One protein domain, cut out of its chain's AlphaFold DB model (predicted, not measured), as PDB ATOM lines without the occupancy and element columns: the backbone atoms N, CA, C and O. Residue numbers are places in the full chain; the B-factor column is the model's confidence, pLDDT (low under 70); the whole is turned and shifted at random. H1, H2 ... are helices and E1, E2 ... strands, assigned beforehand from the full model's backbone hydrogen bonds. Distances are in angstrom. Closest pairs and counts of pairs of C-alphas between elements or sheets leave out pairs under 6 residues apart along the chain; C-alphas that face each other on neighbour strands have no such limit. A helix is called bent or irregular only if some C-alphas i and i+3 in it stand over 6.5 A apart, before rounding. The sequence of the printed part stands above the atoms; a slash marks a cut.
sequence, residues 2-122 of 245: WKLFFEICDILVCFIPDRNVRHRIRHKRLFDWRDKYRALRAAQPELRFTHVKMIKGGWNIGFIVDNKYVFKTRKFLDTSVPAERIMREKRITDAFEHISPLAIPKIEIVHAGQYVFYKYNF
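AT A GLANCE: This is residues 2 to 122 of the 245 residues of the protein "APH domain-containing protein" of Alphaproteobacteria bacterium (UniProt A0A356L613). A strongly twisted sheet of five strands makes the middle of an elongated shape, with H3 packed on one face and H4 more loosely over the other. Beyond the edge strand E1 reaches an arm, the helical hairpin of H1 and H2, whose turn at residues 15 to 20 sticks out; past H4, residues 98 to 103 stick out. The printed part has 121 residues, with four named helices and five named strands in the order H1 H2 H3 E1 E2 E3 H4 E4 E5; the sheet, E1 E2 E3 E5 E4, is antiparallel and the class is mixed, helices and strands. The whole is compact, with a radius of gyration of the C-alphas of 15.8 A and spans of 55 by 34 by 25 A.

HOW THE PARTS SIT: Begin with H1, residues 2 to 13, which stands up from the sheet at 83 degrees; its closest C-alpha pair to E1, residues 52 to 56, is Lys 3 and Met 54, 5.0 A. With residues 10 to 13 alone H1 touches H2, residues 19 to 28, in a helical hairpin: the closest C-alphas, Val 13 and Arg 22, are 5.8 A apart, at a shallow tilt of 17 degrees, opposite ways. Next, H3, residues 33 to 43, is on the same face as H1, at a height over the sheet of 6.9 A; its closest C-alphas to E4, residues 108 to 112, are Ala 39 and Ala 112, 5.3 A. E1, E2, residues 60 to 65, and E3, residues 69 to 74, form a meander, each strand the antiparallel neighbour of the one before; look for N 53 and O 64 at 2.9 A, and N 63 and O 71 at 2.8 A. E3 then pairs with E5, residues 115 to 121, N 70 and O 120 at 2.8 A, and E5 with E4, N 110 and O 117 at 2.9 A. H4, residues 83 to 96, is on the opposite face, giving three layers, helices on both faces of the sheet; it runs along E5 at 2 degrees on the local plane, at a height of 9.7 A. E3, H4 and E4 make a split strand-helix-strand unit, two strands running the same way with E5 between them, its crossover right-handed. Every O i to N i+4 pair is within hydrogen-bond range in H1, H2 and H3, and 8 of 10 in H4, which is only just irregular: C-alphas 86 and 89 are 6.9 A apart.

IN THESE COORDINATES: Find C-alpha 2 at (127.328, 222.669, 185.697), where H1 begins its 16.3 A; H2 spans 14.0 A and H3 15.2 A. E1, E2 and E3 measure 13.2, 16.0 and 16.9 A. H4, 20.7 A, starts at C-alpha 83, (145.223, 210.401, 166.945). E4 spans 12.7 A, and E5, 19.3 A, ends at C-alpha 121, (145.369, 228.963, 178.985).

THE WHOLE: The C-alphas farthest apart, of Pro 17 and Ile 99, are 55.5 A apart. The printed part has no cut, and the link from H4 to E4 is long, 11 residues. The mean pLDDT of the printed part is 90.6; residues 79 to 85 are under 70.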
ATOM      1  N   TRP A   2     127.252 224.059 186.193       83.88
ATOM      2  CA  TRP A   2     127.328 222.669 185.697       83.88
ATOM      3  C   TRP A   2     127.975 221.680 186.673       83.88
ATOM      4  O   TRP A   2     127.387 220.642 186.914       83.88
ATOM      5  N   LYS A   3     129.125 221.993 187.285       83.12
ATOM      6  CA  LYS A   3     129.787 221.051 188.209       83.12
ATOM      7  C   LYS A   3     128.847 220.585 189.331       83.12
ATOM      8  O   LYS A   3     128.619 219.392 189.465       83.12
ATOM      9  N   LEU A   4     128.232 221.534 190.039       87.75
ATOM     10  CA  LEU A   4     127.260 221.244 191.095       87.75
ATOM     11  C   LEU A   4     126.056 220.447 190.569       87.75
ATOM     12  O   LEU A   4     125.646 219.482 191.197       87.75
ATOM     13  N   PHE A   5     125.519 220.806 189.396       90.12
ATOM     14  CA  PHE A   5     124.438 220.048 188.760       90.12
ATOM     15  C   PHE A   5     124.832 218.584 188.513       90.12
ATOM     16  O   PHE A   5     124.111 217.675 188.910       90.12
ATOM     17  N   PHE A   6     125.997 218.345 187.904       89.25
ATOM     18  CA  PHE A   6     126.498 216.995 187.634       89.25
ATOM     19  C   PHE A   6     126.802 216.223 188.929       89.25
ATOM     20  O   PHE A   6     126.574 215.016 188.974       89.25
ATOM     21  N   GLU A   7     127.268 216.900 189.982       90.69
ATOM     22  CA  GLU A   7     127.474 216.314 191.312       90.69
ATOM     23  C   GLU A   7     126.161 215.885 191.964       90.69
ATOM     24  O   GLU A   7     126.055 214.742 192.403       90.69
ATOM     25  N   ILE A   8     125.149 216.757 191.967       92.44
ATOM     26  CA  ILE A   8     123.814 216.444 192.489       92.44
ATOM     27  C   ILE A   8     123.215 215.272 191.711       92.44
ATOM     28  O   ILE A   8     122.777 214.299 192.318       92.44
ATOM     29  N   CYS A   9     123.243 215.311 190.376       91.69
ATOM     30  CA  CYS A   9     122.731 214.207 189.569       91.69
ATOM     31  C   CYS A   9     123.471 212.892 189.846       91.69
ATOM     32  O   CYS A   9     122.830 211.850 189.922       91.69
ATOM     33  N   ASP A  10     124.795 212.916 190.018       90.50
ATOM     34  CA  ASP A  10     125.557 211.697 190.307       90.50
ATOM     35  C   ASP A  10     125.264 211.124 191.703       90.50
ATOM     36  O   ASP A  10     125.257 209.902 191.870       90.50
ATOM     37  N   ILE A  11     124.976 211.987 192.687       93.06
ATOM     38  CA  ILE A  11     124.477 211.581 194.010       93.06
ATOM     39  C   ILE A  11     123.092 210.946 193.870       93.06
ATOM     40  O   ILE A  11     122.869 209.854 194.387       93.06
ATOM     41  N   LEU A  12     122.182 211.579 193.125       93.56
ATOM     42  CA  LEU A  12     120.828 211.063 192.921       93.56
ATOM     43  C   LEU A  12     120.826 209.687 192.237       93.56
ATOM     44  O   LEU A  12     120.019 208.825 192.576       93.56
ATOM     45  N   VAL A  13     121.773 209.441 191.329       92.75
ATOM     46  CA  VAL A  13     121.948 208.130 190.685       92.75
ATOM     47  C   VAL A  13     122.240 207.017 191.698       92.75
ATOM     48  O   VAL A  13     121.880 205.870 191.445       92.75
ATOM     49  N   CYS A  14     122.847 207.308 192.854       92.31
ATOM     50  CA  CYS A  14     123.103 206.292 193.880       92.31
ATOM     51  C   CYS A  14     121.820 205.682 194.469       92.31
ATOM     52  O   CYS A  14     121.879 204.549 194.937       92.31
ATOM     53  N   PHE A  15     120.679 206.376 194.395       94.88
ATOM     54  CA  PHE A  15     119.392 205.873 194.891       94.88
ATOM     55  C   PHE A  15     118.660 204.952 193.904       94.88
ATOM     56  O   PHE A  15     117.621 204.395 194.239       94.88
ATOM     57  N   ILE A  16     119.182 204.768 192.687       93.69
ATOM     58  CA  ILE A  16     118.603 203.850 191.701       93.69
ATOM     59  C   ILE A  16     119.085 202.423 192.018       93.69
ATOM     60  O   ILE A  16     120.295 202.189 191.938       93.69
ATOM     61  N   PRO A  17     118.199 201.450 192.322       94.25
ATOM     62  CA  PRO A  17     118.609 200.102 192.744       94.25
ATOM     63  C   PRO A  17     119.382 199.321 191.671       94.25
ATOM     64  O   PRO A  17     120.375 198.650 191.965       94.25
ATOM     65  N   ASP A  18     118.985 199.466 190.407       96.38
ATOM     66  CA  ASP A  18     119.580 198.746 189.282       96.38
ATOM     67  C   ASP A  18     120.965 199.310 188.900       96.38
ATOM     68  O   ASP A  18     121.116 200.465 188.486       96.38
ATOM     69  N   ARG A  19     121.999 198.462 188.993       94.19
ATOM     70  CA  ARG A  19     123.392 198.815 188.667       94.19
ATOM     71  C   ARG A  19     123.594 199.182 187.196       94.19
ATOM     72  O   ARG A  19     124.361 200.105 186.910       94.19
ATOM     73  N   ASN A  20     122.932 198.490 186.278       94.56
ATOM     74  CA  ASN A  20     123.037 198.729 184.842       94.56
ATOM     75  C   ASN A  20     122.396 200.066 184.469       94.56
ATOM     76  O   ASN A  20     122.945 200.812 183.654       94.56
ATOM     77  N   VAL A  21     121.274 200.414 185.103       93.75
ATOM     78  CA  VAL A  21     120.635 201.726 184.941       93.75
ATOM     79  C   VAL A  21     121.540 202.833 185.479       93.75
ATOM     80  O   VAL A  21     121.770 203.816 184.770       93.75
ATOM     81  N   ARG A  22     122.139 202.659 186.670       93.50
ATOM     82  CA  ARG A  22     123.117 203.623 187.213       93.50
ATOM     83  C   ARG A  22     124.274 203.866 186.254       93.50
ATOM     84  O   ARG A  22     124.585 205.014 185.937       93.50
ATOM     85  N   HIS A  23     124.897 202.787 185.780       92.19
ATOM     86  CA  HIS A  23     126.013 202.861 184.843       92.19
ATOM     87  C   HIS A  23     125.605 203.575 183.548       92.19
ATOM     88  O   HIS A  23     126.272 204.512 183.113       92.19
ATOM     89  N   ARG A  24     124.448 203.217 182.980       93.38
ATOM     90  CA  ARG A  24     123.917 203.845 181.768       93.38
ATOM     91  C   ARG A  24     123.692 205.345 181.937       93.38
ATOM     92  O   ARG A  24     123.995 206.093 181.012       93.38
ATOM     93  N   ILE A  25     123.159 205.798 183.073       92.56
ATOM     94  CA  ILE A  25     122.943 207.231 183.327       92.56
ATOM     95  C   ILE A  25     124.285 207.954 183.461       92.56
ATOM     96  O   ILE A  25     124.479 208.984 182.812       92.56
ATOM     97  N   ARG A  26     125.227 207.401 184.234       92.56
ATOM     98  CA  ARG A  26     126.573 207.976 184.396       92.56
ATOM     99  C   ARG A  26     127.288 208.148 183.060       92.56
ATOM    100  O   ARG A  26     127.730 209.252 182.751       92.56
ATOM    101  N   HIS A  27     127.244 207.121 182.223       90.44
ATOM    102  CA  HIS A  27     127.858 207.145 180.904       90.44
ATOM    103  C   HIS A  27     127.104 208.055 179.923       90.44
ATOM    104  O   HIS A  27     127.658 209.004 179.370       90.44
ATOM    105  N   LYS A  28     125.800 207.826 179.712       89.62
ATOM    106  CA  LYS A  28     125.038 208.494 178.638       89.62
ATOM    107  C   LYS A  28     124.591 209.918 178.968       89.62
ATOM    108  O   LYS A  28     124.367 210.706 178.051       89.62
ATOM    109  N   ARG A  29     124.383 210.242 180.246       89.75
ATOM    110  CA  ARG A  29     123.832 211.541 180.679       89.75
ATOM    111  C   ARG A  29     124.846 212.380 181.436       89.75
ATOM    112  O   ARG A  29     124.857 213.596 181.257       89.75
ATOM    113  N   LEU A  30     125.680 211.738 182.253       92.06
ATOM    114  CA  LEU A  30     126.708 212.423 183.034       92.06
ATOM    115  C   LEU A  30     128.094 212.373 182.374       92.06
ATOM    116  O   LEU A  30     129.026 212.993 182.883       92.06
ATOM    117  N   PHE A  31     128.214 211.705 181.220       92.62
ATOM    118  CA  PHE A  31     129.420 211.652 180.390       92.62
ATOM    119  C   PHE A  31     130.662 211.180 181.156       92.62
ATOM    120  O   PHE A  31     131.760 211.665 180.891       92.62
ATOM    121  N   ASP A  32     130.487 210.309 182.154       92.06
ATOM    122  CA  ASP A  32     131.538 209.833 183.068       92.06
ATOM    123  C   ASP A  32     132.439 210.962 183.589       92.06
ATOM    124  O   ASP A  32     133.659 210.823 183.706       92.06
ATOM    125  N   TRP A  33     131.846 212.133 183.850       93.00
ATOM    126  CA  TRP A  33     132.611 213.336 184.177       93.00
ATOM    127  C   TRP A  33     133.517 213.135 185.395       93.00
ATOM    128  O   TRP A  33     134.598 213.714 185.449       93.00
ATOM    129  N   ARG A  34     133.082 212.317 186.364       93.25
ATOM    130  CA  ARG A  34     133.805 212.053 187.610       93.25
ATOM    131  C   ARG A  34     135.077 211.250 187.359       93.25
ATOM    132  O   ARG A  34     136.106 211.570 187.948       93.25
ATOM    133  N   ASP A  35     135.030 210.272 186.461       93.88
ATOM    134  CA  ASP A  35     136.201 209.469 186.098       93.88
ATOM    135  C   ASP A  35     137.189 210.301 185.278       93.88
ATOM    136  O   ASP A  35     138.381 210.320 185.581       93.88
ATOM    137  N   LYS A  36     136.681 211.109 184.338       94.94
ATOM    138  CA  LYS A  36     137.478 212.095 183.592       94.94
ATOM    139  C   LYS A  36     138.159 213.104 184.523       94.94
ATOM    140  O   LYS A  36     139.347 213.371 184.385       94.94
ATOM    141  N   TYR A  37     137.425 213.634 185.502       95.25
ATOM    142  CA  TYR A  37     137.948 214.584 186.485       95.25
ATOM    143  C   TYR A  37     139.040 213.970 187.372       95.25
ATOM    144  O   TYR A  37     140.078 214.590 187.591       95.25
ATOM    145  N   ARG A  38     138.833 212.741 187.863       95.69
ATOM    146  CA  ARG A  38     139.830 212.016 188.669       95.69
ATOM    147  C   ARG A  38     141.097 211.722 187.873       95.69
ATOM    148  O   ARG A  38     142.185 211.967 188.384       95.69
ATOM    149  N   ALA A  39     140.952 211.255 186.634       95.94
ATOM    150  CA  ALA A  39     142.078 210.997 185.745       95.94
ATOM    151  C   ALA A  39     142.881 212.275 185.476       95.94
ATOM    152  O   ALA A  39     144.101 212.272 185.606       95.94
ATOM    153  N   LEU A  40     142.199 213.387 185.180       96.38
ATOM    154  CA  LEU A  40     142.844 214.680 184.970       96.38
ATOM    155  C   LEU A  40     143.614 215.150 186.212       96.38
ATOM    156  O   LEU A  40     144.752 215.594 186.101       96.38
ATOM    157  N   ARG A  41     143.011 215.031 187.399       96.31
ATOM    158  CA  ARG A  41     143.657 215.427 188.656       96.31
ATOM    159  C   ARG A  41     144.890 214.573 188.966       96.31
ATOM    160  O   ARG A  41     145.865 215.099 189.486       96.31
ATOM    161  N   ALA A  42     144.859 213.283 188.635       96.44
ATOM    162  CA  ALA A  42     146.024 212.410 188.757       96.44
ATOM    163  C   ALA A  42     147.132 212.768 187.749       96.44
ATOM    164  O   ALA A  42     148.308 212.686 188.088       96.44
ATOM    165  N   ALA A  43     146.765 213.194 186.536       96.06
ATOM    166  CA  ALA A  43     147.705 213.560 185.476       96.06
ATOM    167  C   ALA A  43     148.326 214.963 185.634       96.06
ATOM    168  O   ALA A  43     149.282 215.275 184.930       96.06
ATOM    169  N   GLN A  44     147.780 215.820 186.501       96.31
ATOM    170  CA  GLN A  44     148.266 217.186 186.754       96.31
ATOM    171  C   GLN A  44     148.440 217.429 188.269       96.31
ATOM    172  O   GLN A  44     147.722 218.255 188.846       96.31
ATOM    173  N   PRO A  45     149.330 216.679 188.953       94.56
ATOM    174  CA  PRO A  45     149.497 216.751 190.408       94.56
ATOM    175  C   PRO A  45     149.985 218.121 190.909       94.56
ATOM    176  O   PRO A  45     149.817 218.444 192.082       94.56
ATOM    177  N   GLU A  46     150.572 218.936 190.032       92.88
ATOM    178  CA  GLU A  46     151.050 220.287 190.319       92.88
ATOM    179  C   GLU A  46     149.926 221.329 190.438       92.88
ATOM    180  O   GLU A  46     150.128 222.411 190.996       92.88
ATOM    181  N   LEU A  47     148.734 221.029 189.913       93.75
ATOM    182  CA  LEU A  47     147.577 221.915 190.000       93.75
ATOM    183  C   LEU A  47     146.786 221.652 191.283       93.75
ATOM    184  O   LEU A  47     146.620 220.519 191.728       93.75
ATOM    185  N   ARG A  48     146.238 222.718 191.874       92.38
ATOM    186  CA  ARG A  48     145.530 222.625 193.158       92.38
ATOM    187  C   ARG A  48     144.088 222.150 193.014       92.38
ATOM    188  O   ARG A  48     143.562 221.549 193.948       92.38
ATOM    189  N   PHE A  49     143.443 222.426 191.876       93.94
ATOM    190  CA  PHE A  49     142.023 222.123 191.639       93.94
ATOM    191  C   PHE A  49     141.099 222.714 192.716       93.94
ATOM    192  O   PHE A  49     140.047 222.154 193.027       93.94
ATOM    193  N   THR A  50     141.482 223.856 193.292       92.12
ATOM    194  CA  THR A  50     140.714 224.507 194.359       92.12
ATOM    195  C   THR A  50     139.400 225.052 193.810       92.12
ATOM    196  O   THR A  50     138.347 224.885 194.422       92.12
ATOM    197  N   HIS A  51     139.444 225.651 192.620       92.38
ATOM    198  CA  HIS A  51     138.277 226.204 191.947       92.38
ATOM    199  C   HIS A  51     138.117 225.563 190.575       92.38
ATOM    200  O   HIS A  51     138.864 225.854 189.645       92.38
ATOM    201  N   VAL A  52     137.104 224.710 190.428       94.12
ATOM    202  CA  VAL A  52     136.831 224.026 189.159       94.12
ATOM    203  C   VAL A  52     135.438 224.371 188.663       94.12
ATOM    204  O   VAL A  52     134.431 224.063 189.304       94.12
ATOM    205  N   LYS A  53     135.367 224.959 187.469       94.12
ATOM    206  CA  LYS A  53     134.112 225.178 186.750       94.12
ATOM    207  C   LYS A  53     134.022 224.206 185.585       94.12
ATOM    208  O   LYS A  53     134.855 224.222 184.688       94.12
ATOM    209  N   MET A  54     132.968 223.396 185.566       93.62
ATOM    210  CA  MET A  54     132.661 222.582 184.393       93.62
ATOM    211  C   MET A  54     131.966 223.401 183.307       93.62
ATOM    212  O   MET A  54     131.101 224.239 183.590       93.62
ATOM    213  N   ILE A  55     132.321 223.094 182.066       90.44
ATOM    214  CA  ILE A  55     131.695 223.583 180.841       90.44
ATOM    215  C   ILE A  55     131.249 222.387 179.995       90.44
ATOM    216  O   ILE A  55     131.840 221.309 180.047       90.44
ATOM    217  N   LYS A  56     130.171 222.563 179.236       87.81
ATOM    218  CA  LYS A  56     129.595 221.534 178.367       87.81
ATOM    219  C   LYS A  56     129.384 222.147 176.987       87.81
ATOM    220  O   LYS A  56     128.581 223.066 176.865       87.81
ATOM    221  N   GLY A  57     130.095 221.632 175.989       81.88
ATOM    222  CA  GLY A  57     129.917 221.974 174.576       81.88
ATOM    223  C   GLY A  57     129.025 220.963 173.852       81.88
ATOM    224  O   GLY A  57     128.374 220.128 174.492       81.88
ATOM    225  N   GLY A  58     129.011 221.008 172.517       81.06
ATOM    226  CA  GLY A  58     128.286 220.052 171.667       81.06
ATOM    227  C   GLY A  58     128.826 218.629 171.813       81.06
ATOM    228  O   GLY A  58     128.119 217.740 172.291       81.06
ATOM    229  N   TRP A  59     130.116 218.439 171.542       83.56
ATOM    230  CA  TRP A  59     130.780 217.126 171.585       83.56
ATOM    231  C   TRP A  59     131.668 216.909 172.808       83.56
ATOM    232  O   TRP A  59     132.063 215.784 173.111       83.56
ATOM    233  N   ASN A  60     131.956 217.987 173.532       89.06
ATOM    234  CA  ASN A  60     132.996 218.017 174.547       89.06
ATOM    235  C   ASN A  60     132.430 218.385 175.926       89.06
ATOM    236  O   ASN A  60     131.415 219.082 176.043       89.06
ATOM    237  N   ILE A  61     133.093 217.915 176.977       92.75
ATOM    238  CA  ILE A  61     133.027 218.516 178.311       92.75
ATOM    239  C   ILE A  61     134.369 219.172 178.602       92.75
ATOM    240  O   ILE A  61     135.394 218.764 178.060       92.75
ATOM    241  N   GLY A  62     134.374 220.171 179.471       93.62
ATOM    242  CA  GLY A  62     135.616 220.778 179.904       93.62
ATOM    243  C   GLY A  62     135.613 221.209 181.358       93.62
ATOM    244  O   GLY A  62     134.564 221.340 181.993       93.62
ATOM    245  N   PHE A  63     136.814 221.441 181.864       96.12
ATOM    246  CA  PHE A  63     137.106 221.866 183.220       96.12
ATOM    247  C   PHE A  63     137.969 223.120 183.148       96.12
ATOM    248  O   PHE A  63     139.089 223.080 182.650       96.12
ATOM    249  N   ILE A  64     137.446 224.237 183.641       96.06
ATOM    250  CA  ILE A  64     138.234 225.439 183.897       96.06
ATOM    251  C   ILE A  64     138.778 225.291 185.314       96.06
ATOM    252  O   ILE A  64     137.995 225.265 186.267       96.06
ATOM    253  N   VAL A  65     140.094 225.152 185.435       96.31
ATOM    254  CA  VAL A  65     140.802 224.878 186.688       96.31
ATOM    255  C   VAL A  65     141.527 226.141 187.139       96.31
ATOM    256  O   VAL A  65     142.316 226.724 186.393       96.31
ATOM    257  N   ASP A  66     141.205 226.582 188.355       93.56
ATOM    258  CA  ASP A  66     141.799 227.709 189.077       93.56
ATOM    259  C   ASP A  66     141.823 229.028 188.279       93.56
ATOM    260  O   ASP A  66     142.698 229.871 188.459       93.56
ATOM    261  N   ASN A  67     140.853 229.209 187.368       92.19
ATOM    262  CA  ASN A  67     140.787 230.331 186.416       92.19
ATOM    263  C   ASN A  67     142.103 230.554 185.644       92.19
ATOM    264  O   ASN A  67     142.428 231.693 185.287       92.19
ATOM    265  N   LYS A  68     142.857 229.470 185.425       95.00
ATOM    266  CA  LYS A  68     144.180 229.478 184.796       95.00
ATOM    267  C   LYS A  68     144.214 228.618 183.544       95.00
ATOM    268  O   LYS A  68     144.686 229.086 182.515       95.00
ATOM    269  N   TYR A  69     143.674 227.405 183.615       97.25
ATOM    270  CA  TYR A  69     143.693 226.461 182.502       97.25
ATOM    271  C   TYR A  69     142.297 225.962 182.166       97.25
ATOM    272  O   TYR A  69     141.439 225.835 183.042       97.25
ATOM    273  N   VAL A  70     142.090 225.644 180.895       96.31
ATOM    274  CA  VAL A  70     140.945 224.880 180.414       96.31
ATOM    275  C   VAL A  70     141.436 223.515 179.980       96.31
ATOM    276  O   VAL A  70     142.411 223.417 179.246       96.31
ATOM    277  N   PHE A  71     140.730 222.478 180.413       96.12
ATOM    278  CA  PHE A  71     140.917 221.104 179.972       96.12
ATOM    279  C   PHE A  71     139.646 220.637 179.276       96.12
ATOM    280  O   PHE A  71     138.611 220.528 179.928       96.12
ATOM    281  N   LYS A  72     139.699 220.369 177.973       93.00
ATOM    282  CA  LYS A  72     138.563 219.932 177.144       93.00
ATOM    283  C   LYS A  72     138.781 218.486 176.704       93.00
ATOM    284  O   LYS A  72     139.865 218.137 176.265       93.00
ATOM    285  N   THR A  73     137.756 217.649 176.812       91.62
ATOM    286  CA  THR A  73     137.766 216.252 176.344       91.62
ATOM    287  C   THR A  73     136.421 215.909 175.720       91.62
ATOM    288  O   THR A  73     135.392 216.502 176.061       91.62
ATOM    289  N   ARG A  74     136.392 214.905 174.844       89.38
ATOM    290  CA  ARG A  74     135.144 214.360 174.294       89.38
ATOM    291  C   ARG A  74     134.231 213.856 175.421       89.38
ATOM    292  O   ARG A  74     134.695 213.329 176.436       89.38
ATOM    293  N   LYS A  75     132.916 214.026 175.242       90.38
ATOM    294  CA  LYS A  75     131.878 213.518 176.162       90.38
ATOM    295  C   LYS A  75     131.949 212.002 176.293       90.38
ATOM    296  O   LYS A  75     131.953 211.470 177.402       90.38
ATOM    297  N   PHE A  76     132.015 211.336 175.150       87.38
ATOM    298  CA  PHE A  76     132.084 209.890 175.047       87.38
ATOM    299  C   PHE A  76     133.501 209.491 174.675       87.38
ATOM    300  O   PHE A  76     134.136 210.151 173.851       87.38
ATOM    301  N   LEU A  77     133.994 208.445 175.332       79.44
ATOM    302  CA  LEU A  77     135.238 207.820 174.929       79.44
ATOM    303  C   LEU A  77     134.966 207.066 173.633       79.44
ATOM    304  O   LEU A  77     134.072 206.225 173.587       79.44
ATOM    305  N   ASP A  78     135.731 207.383 172.602       73.75
ATOM    306  CA  ASP A  78     135.712 206.653 171.347       73.75
ATOM    307  C   ASP A  78     137.150 206.258 171.017       73.75
ATOM    308  O   ASP A  78     137.952 207.075 170.565       73.75
ATOM    309  N   THR A  79     137.482 205.002 171.311       69.25
ATOM    310  CA  THR A  79     138.814 204.430 171.086       69.25
ATOM    311  C   THR A  79     139.112 204.202 169.605       69.25
ATOM    312  O   THR A  79     140.239 203.860 169.270       69.25
ATOM    313  N   SER A  80     138.122 204.377 168.720       63.66
ATOM    314  CA  SER A  80     138.292 204.249 167.271       63.66
ATOM    315  C   SER A  80     138.723 205.553 166.592       63.66
ATOM    316  O   SER A  80     139.077 205.542 165.414       63.66
ATOM    317  N   VAL A  81     138.720 206.683 167.313       64.44
ATOM    318  CA  VAL A  81     139.126 207.979 166.755       64.44
ATOM    319  C   VAL A  81     140.648 208.014 166.585       64.44
ATOM    320  O   VAL A  81     141.368 207.944 167.583       64.44
ATOM    321  N   PRO A  82     141.164 208.191 165.353       62.38
ATOM    322  CA  PRO A  82     142.600 208.278 165.124       62.38
ATOM    323  C   PRO A  82     143.212 209.476 165.852       62.38
ATOM    324  O   PRO A  82     142.606 210.553 165.910       62.38
ATOM    325  N   ALA A  83     144.452 209.322 166.324       62.88
ATOM    326  CA  ALA A  83     145.223 210.401 166.945       62.88
ATOM    327  C   ALA A  83     145.276 211.664 166.061       62.88
ATOM    328  O   ALA A  83     145.231 212.781 166.562       62.88
ATOM    329  N   GLU A  84     145.254 211.516 164.737       63.31
ATOM    330  CA  GLU A  84     145.224 212.630 163.781       63.31
ATOM    331  C   GLU A  84     144.008 213.555 163.945       63.31
ATOM    332  O   GLU A  84     144.143 214.777 163.862       63.31
ATOM    333  N   ARG A  85     142.817 213.009 164.241       66.75
ATOM    334  CA  ARG A  85     141.616 213.828 164.497       66.75
ATOM    335  C   ARG A  85     141.727 214.614 165.801       66.75
ATOM    336  O   ARG A  85     141.148 215.693 165.903       66.75
ATOM    337  N   ILE A  86     142.466 214.078 166.770       70.50
ATOM    338  CA  ILE A  86     142.783 214.738 168.042       70.50
ATOM    339  C   ILE A  86     143.821 215.852 167.809       70.50
ATOM    340  O   ILE A  86     143.728 216.939 168.370       70.50
ATOM    341  N   MET A  87     144.784 215.627 166.918       84.44
ATOM    342  CA  MET A  87     145.834 216.605 166.628       84.44
ATOM    343  C   MET A  87     145.392 217.723 165.678       84.44
ATOM    344  O   MET A  87     146.030 218.772 165.653       84.44
ATOM    345  N   ARG A  88     144.306 217.548 164.912       89.94
ATOM    346  CA  ARG A  88     143.848 218.526 163.908       89.94
ATOM    347  C   ARG A  88     143.645 219.935 164.477       89.94
ATOM    348  O   ARG A  88     144.182 220.884 163.918       89.94
ATOM    349  N   GLU A  89     142.886 220.075 165.566       90.56
ATOM    350  CA  GLU A  89     142.610 221.392 166.176       90.56
ATOM    351  C   GLU A  89     143.906 222.038 166.690       90.56
ATOM    352  O   GLU A  89     144.131 223.230 166.486       90.56
ATOM    353  N   LYS A  90     144.808 221.238 167.272       92.62
ATOM    354  CA  LYS A  90     146.132 221.707 167.687       92.62
ATOM    355  C   LYS A  90     146.949 222.231 166.502       92.62
ATOM    356  O   LYS A  90     147.445 223.344 166.566       92.62
ATOM    357  N   ARG A  91     147.043 221.473 165.405       94.19
ATOM    358  CA  ARG A  91     147.788 221.893 164.203       94.19
ATOM    359  C   ARG A  91     147.278 223.224 163.649       94.19
ATOM    360  O   ARG A  91     148.073 224.072 163.272       94.19
ATOM    361  N   ILE A  92     145.957 223.399 163.621       94.94
ATOM    362  CA  ILE A  92     145.320 224.637 163.159       94.94
ATOM    363  C   ILE A  92     145.643 225.801 164.100       94.94
ATOM    364  O   ILE A  92     146.082 226.851 163.643       94.94
ATOM    365  N   THR A  93     145.446 225.621 165.407       94.75
ATOM    366  CA  THR A  93     145.704 226.686 166.390       94.75
ATOM    367  C   THR A  93     147.178 227.085 166.442       94.75
ATOM    368  O   THR A  93     147.464 228.278 166.477       94.75
ATOM    369  N   ASP A  94     148.102 226.124 166.356       95.06
ATOM    370  CA  ASP A  94     149.543 226.388 166.277       95.06
ATOM    371  C   ASP A  94     149.898 227.191 165.008       95.06
ATOM    372  O   ASP A  94     150.642 228.164 165.083       95.06
ATOM    373  N   ALA A  95     149.330 226.834 163.849       96.00
ATOM    374  CA  ALA A  95     149.608 227.515 162.580       96.00
ATOM    375  C   ALA A  95     149.119 228.975 162.551       96.00
ATOM    376  O   ALA A  95     149.728 229.819 161.895       96.00
ATOM    377  N   PHE A  96     148.031 229.286 163.262       96.31
ATOM    378  CA  PHE A  96     147.474 230.638 163.314       96.31
ATOM    379  C   PHE A  96     147.938 231.469 164.521       96.31
ATOM    380  O   PHE A  96     147.625 232.660 164.559       96.31
ATOM    381  N   GLU A  97     148.704 230.900 165.467       91.81
ATOM    382  CA  GLU A  97     149.148 231.571 166.710       91.81
ATOM    383  C   GLU A  97     149.823 232.927 166.431       91.81
ATOM    384  O   GLU A  97     149.577 233.897 167.145       91.81
ATOM    385  N   HIS A  98     150.627 233.012 165.368       92.00
ATOM    386  CA  HIS A  98     151.368 234.223 164.987       92.00
ATOM    387  C   HIS A  98     150.725 235.036 163.856       92.00
ATOM    388  O   HIS A  98     151.220 236.106 163.514       92.00
ATOM    389  N   ILE A  99     149.643 234.528 163.269       95.81
ATOM    390  CA  ILE A  99     148.944 235.156 162.140       95.81
ATOM    391  C   ILE A  99     147.760 235.976 162.646       95.81
ATOM    392  O   ILE A  99     147.499 237.077 162.169       95.81
ATOM    393  N   SER A 100     147.027 235.434 163.616       96.00
ATOM    394  CA  SER A 100     145.822 236.064 164.134       96.00
ATOM    395  C   SER A 100     146.149 237.307 164.975       96.00
ATOM    396  O   SER A 100     146.925 237.211 165.926       96.00
ATOM    397  N   PRO A 101     145.490 238.458 164.730       96.50
ATOM    398  CA  PRO A 101     145.609 239.641 165.587       96.50
ATOM    399  C   PRO A 101     144.891 239.471 166.938       96.50
ATOM    400  O   PRO A 101     145.039 240.295 167.842       96.50
ATOM    401  N   LEU A 102     144.086 238.415 167.086       96.88
ATOM    402  CA  LEU A 102     143.393 238.046 168.317       96.88
ATOM    403  C   LEU A 102     144.033 236.804 168.934       96.88
ATOM    404  O   LEU A 102     144.478 235.910 168.217       96.88
ATOM    405  N   ALA A 103     144.022 236.706 170.265       95.88
ATOM    406  CA  ALA A 103     144.585 235.541 170.935       95.88
ATOM    407  C   ALA A 103     143.845 234.253 170.533       95.88
ATOM    408  O   ALA A 103     142.614 234.174 170.615       95.88
ATOM    409  N   ILE A 104     144.617 233.236 170.160       94.81
ATOM    410  CA  ILE A 104     144.156 231.872 169.903       94.81
ATOM    411  C   ILE A 104     144.695 230.971 171.024       94.81
ATOM    412  O   ILE A 104     145.846 231.127 171.437       94.81
ATOM    413  N   PRO A 105     143.893 230.038 171.567       91.69
ATOM    414  CA  PRO A 105     144.374 229.078 172.545       91.69
ATOM    415  C   PRO A 105     145.510 228.216 171.999       91.69
ATOM    416  O   PRO A 105     145.326 227.466 171.045       91.69
ATOM    417  N   LYS A 106     146.653 228.241 172.682       92.38
ATOM    418  CA  LYS A 106     147.723 227.272 172.461       92.38
ATOM    419  C   LYS A 106     147.348 225.937 173.092       92.38
ATOM    420  O   LYS A 106     147.282 225.833 174.320       92.38
ATOM    421  N   ILE A 107     147.077 224.939 172.255       93.88
ATOM    422  CA  ILE A 107     146.650 223.618 172.710       93.88
ATOM    423  C   ILE A 107     147.868 222.754 173.041       93.88
ATOM    424  O   ILE A 107     148.728 222.488 172.202       93.88
ATOM    425  N   GLU A 108     147.891 222.248 174.266       93.50
ATOM    426  CA  GLU A 108     148.739 221.158 174.738       93.50
ATOM    427  C   GLU A 108     147.895 219.884 174.854       93.50
ATOM    428  O   GLU A 108     146.742 219.923 175.289       93.50
ATOM    429  N   ILE A 109     148.462 218.738 174.480       92.19
ATOM    430  CA  ILE A 109     147.785 217.445 174.611       92.19
ATOM    431  C   ILE A 109     148.191 216.805 175.931       92.19
ATOM    432  O   ILE A 109     149.374 216.608 176.197       92.19
ATOM    433  N   VAL A 110     147.201 216.463 176.753       92.38
ATOM    434  CA  VAL A 110     147.404 215.795 178.040       92.38
ATOM    435  C   VAL A 110     146.750 214.423 178.001       92.38
ATOM    436  O   VAL A 110     145.531 214.302 177.854       92.38
ATOM    437  N   HIS A 111     147.563 213.386 178.167       91.50
ATOM    438  CA  HIS A 111     147.097 212.014 178.324       91.50
ATOM    439  C   HIS A 111     146.815 211.736 179.804       91.50
ATOM    440  O   HIS A 111     147.679 211.922 180.657       91.50
ATOM    441  N   ALA A 112     145.594 211.300 180.115       91.50
ATOM    442  CA  ALA A 112     145.136 211.043 181.474       91.50
ATOM    443  C   ALA A 112     144.387 209.704 181.524       91.50
ATOM    444  O   ALA A 112     143.166 209.633 181.336       91.50
ATOM    445  N   GLY A 113     145.137 208.622 181.745       87.62
ATOM    446  CA  GLY A 113     144.629 207.261 181.586       87.62
ATOM    447  C   GLY A 113     144.161 207.028 180.148       87.62
ATOM    448  O   GLY A 113     144.906 207.263 179.204       87.62
ATOM    449  N   GLN A 114     142.905 206.612 179.983       87.94
ATOM    450  CA  GLN A 114     142.277 206.410 178.668       87.94
ATOM    451  C   GLN A 114     141.747 207.699 178.013       87.94
ATOM    452  O   GLN A 114     141.231 207.652 176.899       87.94
ATOM    453  N   TYR A 115     141.801 208.841 178.704       90.62
ATOM    454  CA  TYR A 115     141.272 210.103 178.194       90.62
ATOM    455  C   TYR A 115     142.386 210.976 177.624       90.62
ATOM    456  O   TYR A 115     143.495 211.023 178.159       90.62
ATOM    457  N   VAL A 116     142.051 211.722 176.575       90.38
ATOM    458  CA  VAL A 116     142.917 212.751 176.005       90.38
ATOM    459  C   VAL A 116     142.251 214.105 176.196       90.38
ATOM    460  O   VAL A 116     141.095 214.298 175.815       90.38
ATOM    461  N   PHE A 117     142.985 215.033 176.801       92.44
ATOM    462  CA  PHE A 117     142.538 216.391 177.055       92.44
ATOM    463  C   PHE A 117     143.313 217.388 176.198       92.44
ATOM    464  O   PHE A 117     144.534 217.312 176.095       92.44
ATOM    465  N   TYR A 118     142.602 218.378 175.665       93.06
ATOM    466  CA  TYR A 118     143.199 219.632 175.221       93.06
ATOM    467  C   TYR A 118     143.336 220.544 176.427       93.06
ATOM    468  O   TYR A 118     142.332 220.904 177.046       93.06
ATOM    469  N   LYS A 119     144.570 220.899 176.756       95.38
ATOM    470  CA  LYS A 119     144.921 221.880 177.775       95.38
ATOM    471  C   LYS A 119     145.288 223.188 177.092       95.38
ATOM    472  O   LYS A 119     146.052 223.186 176.138       95.38
ATOM    473  N   TYR A 120     144.765 224.300 177.582       95.31
ATOM    474  CA  TYR A 120     145.168 225.630 177.126       95.31
ATOM    475  C   TYR A 120     144.930 226.678 178.211       95.31
ATOM    476  O   TYR A 120     144.195 226.446 179.178       95.31
ATOM    477  N   ASN A 121     145.556 227.845 178.065       96.19
ATOM    478  CA  ASN A 121     145.369 228.963 178.985       96.19
ATOM    479  C   ASN A 121     143.922 229.468 178.949       96.19
ATOM    480  O   ASN A 121     143.324 229.654 177.890       96.19
ATOM    481  N   PHE A 122     143.353 229.723 180.124       95.25
ATOM    482  CA  PHE A 122     142.012 230.274 180.239       95.25
ATOM    483  C   PHE A 122     141.990 231.744 179.807       95.25
ATOM    484  O   PHE A 122     142.538 232.613 180.489       95.25
TER     485      PHE A 122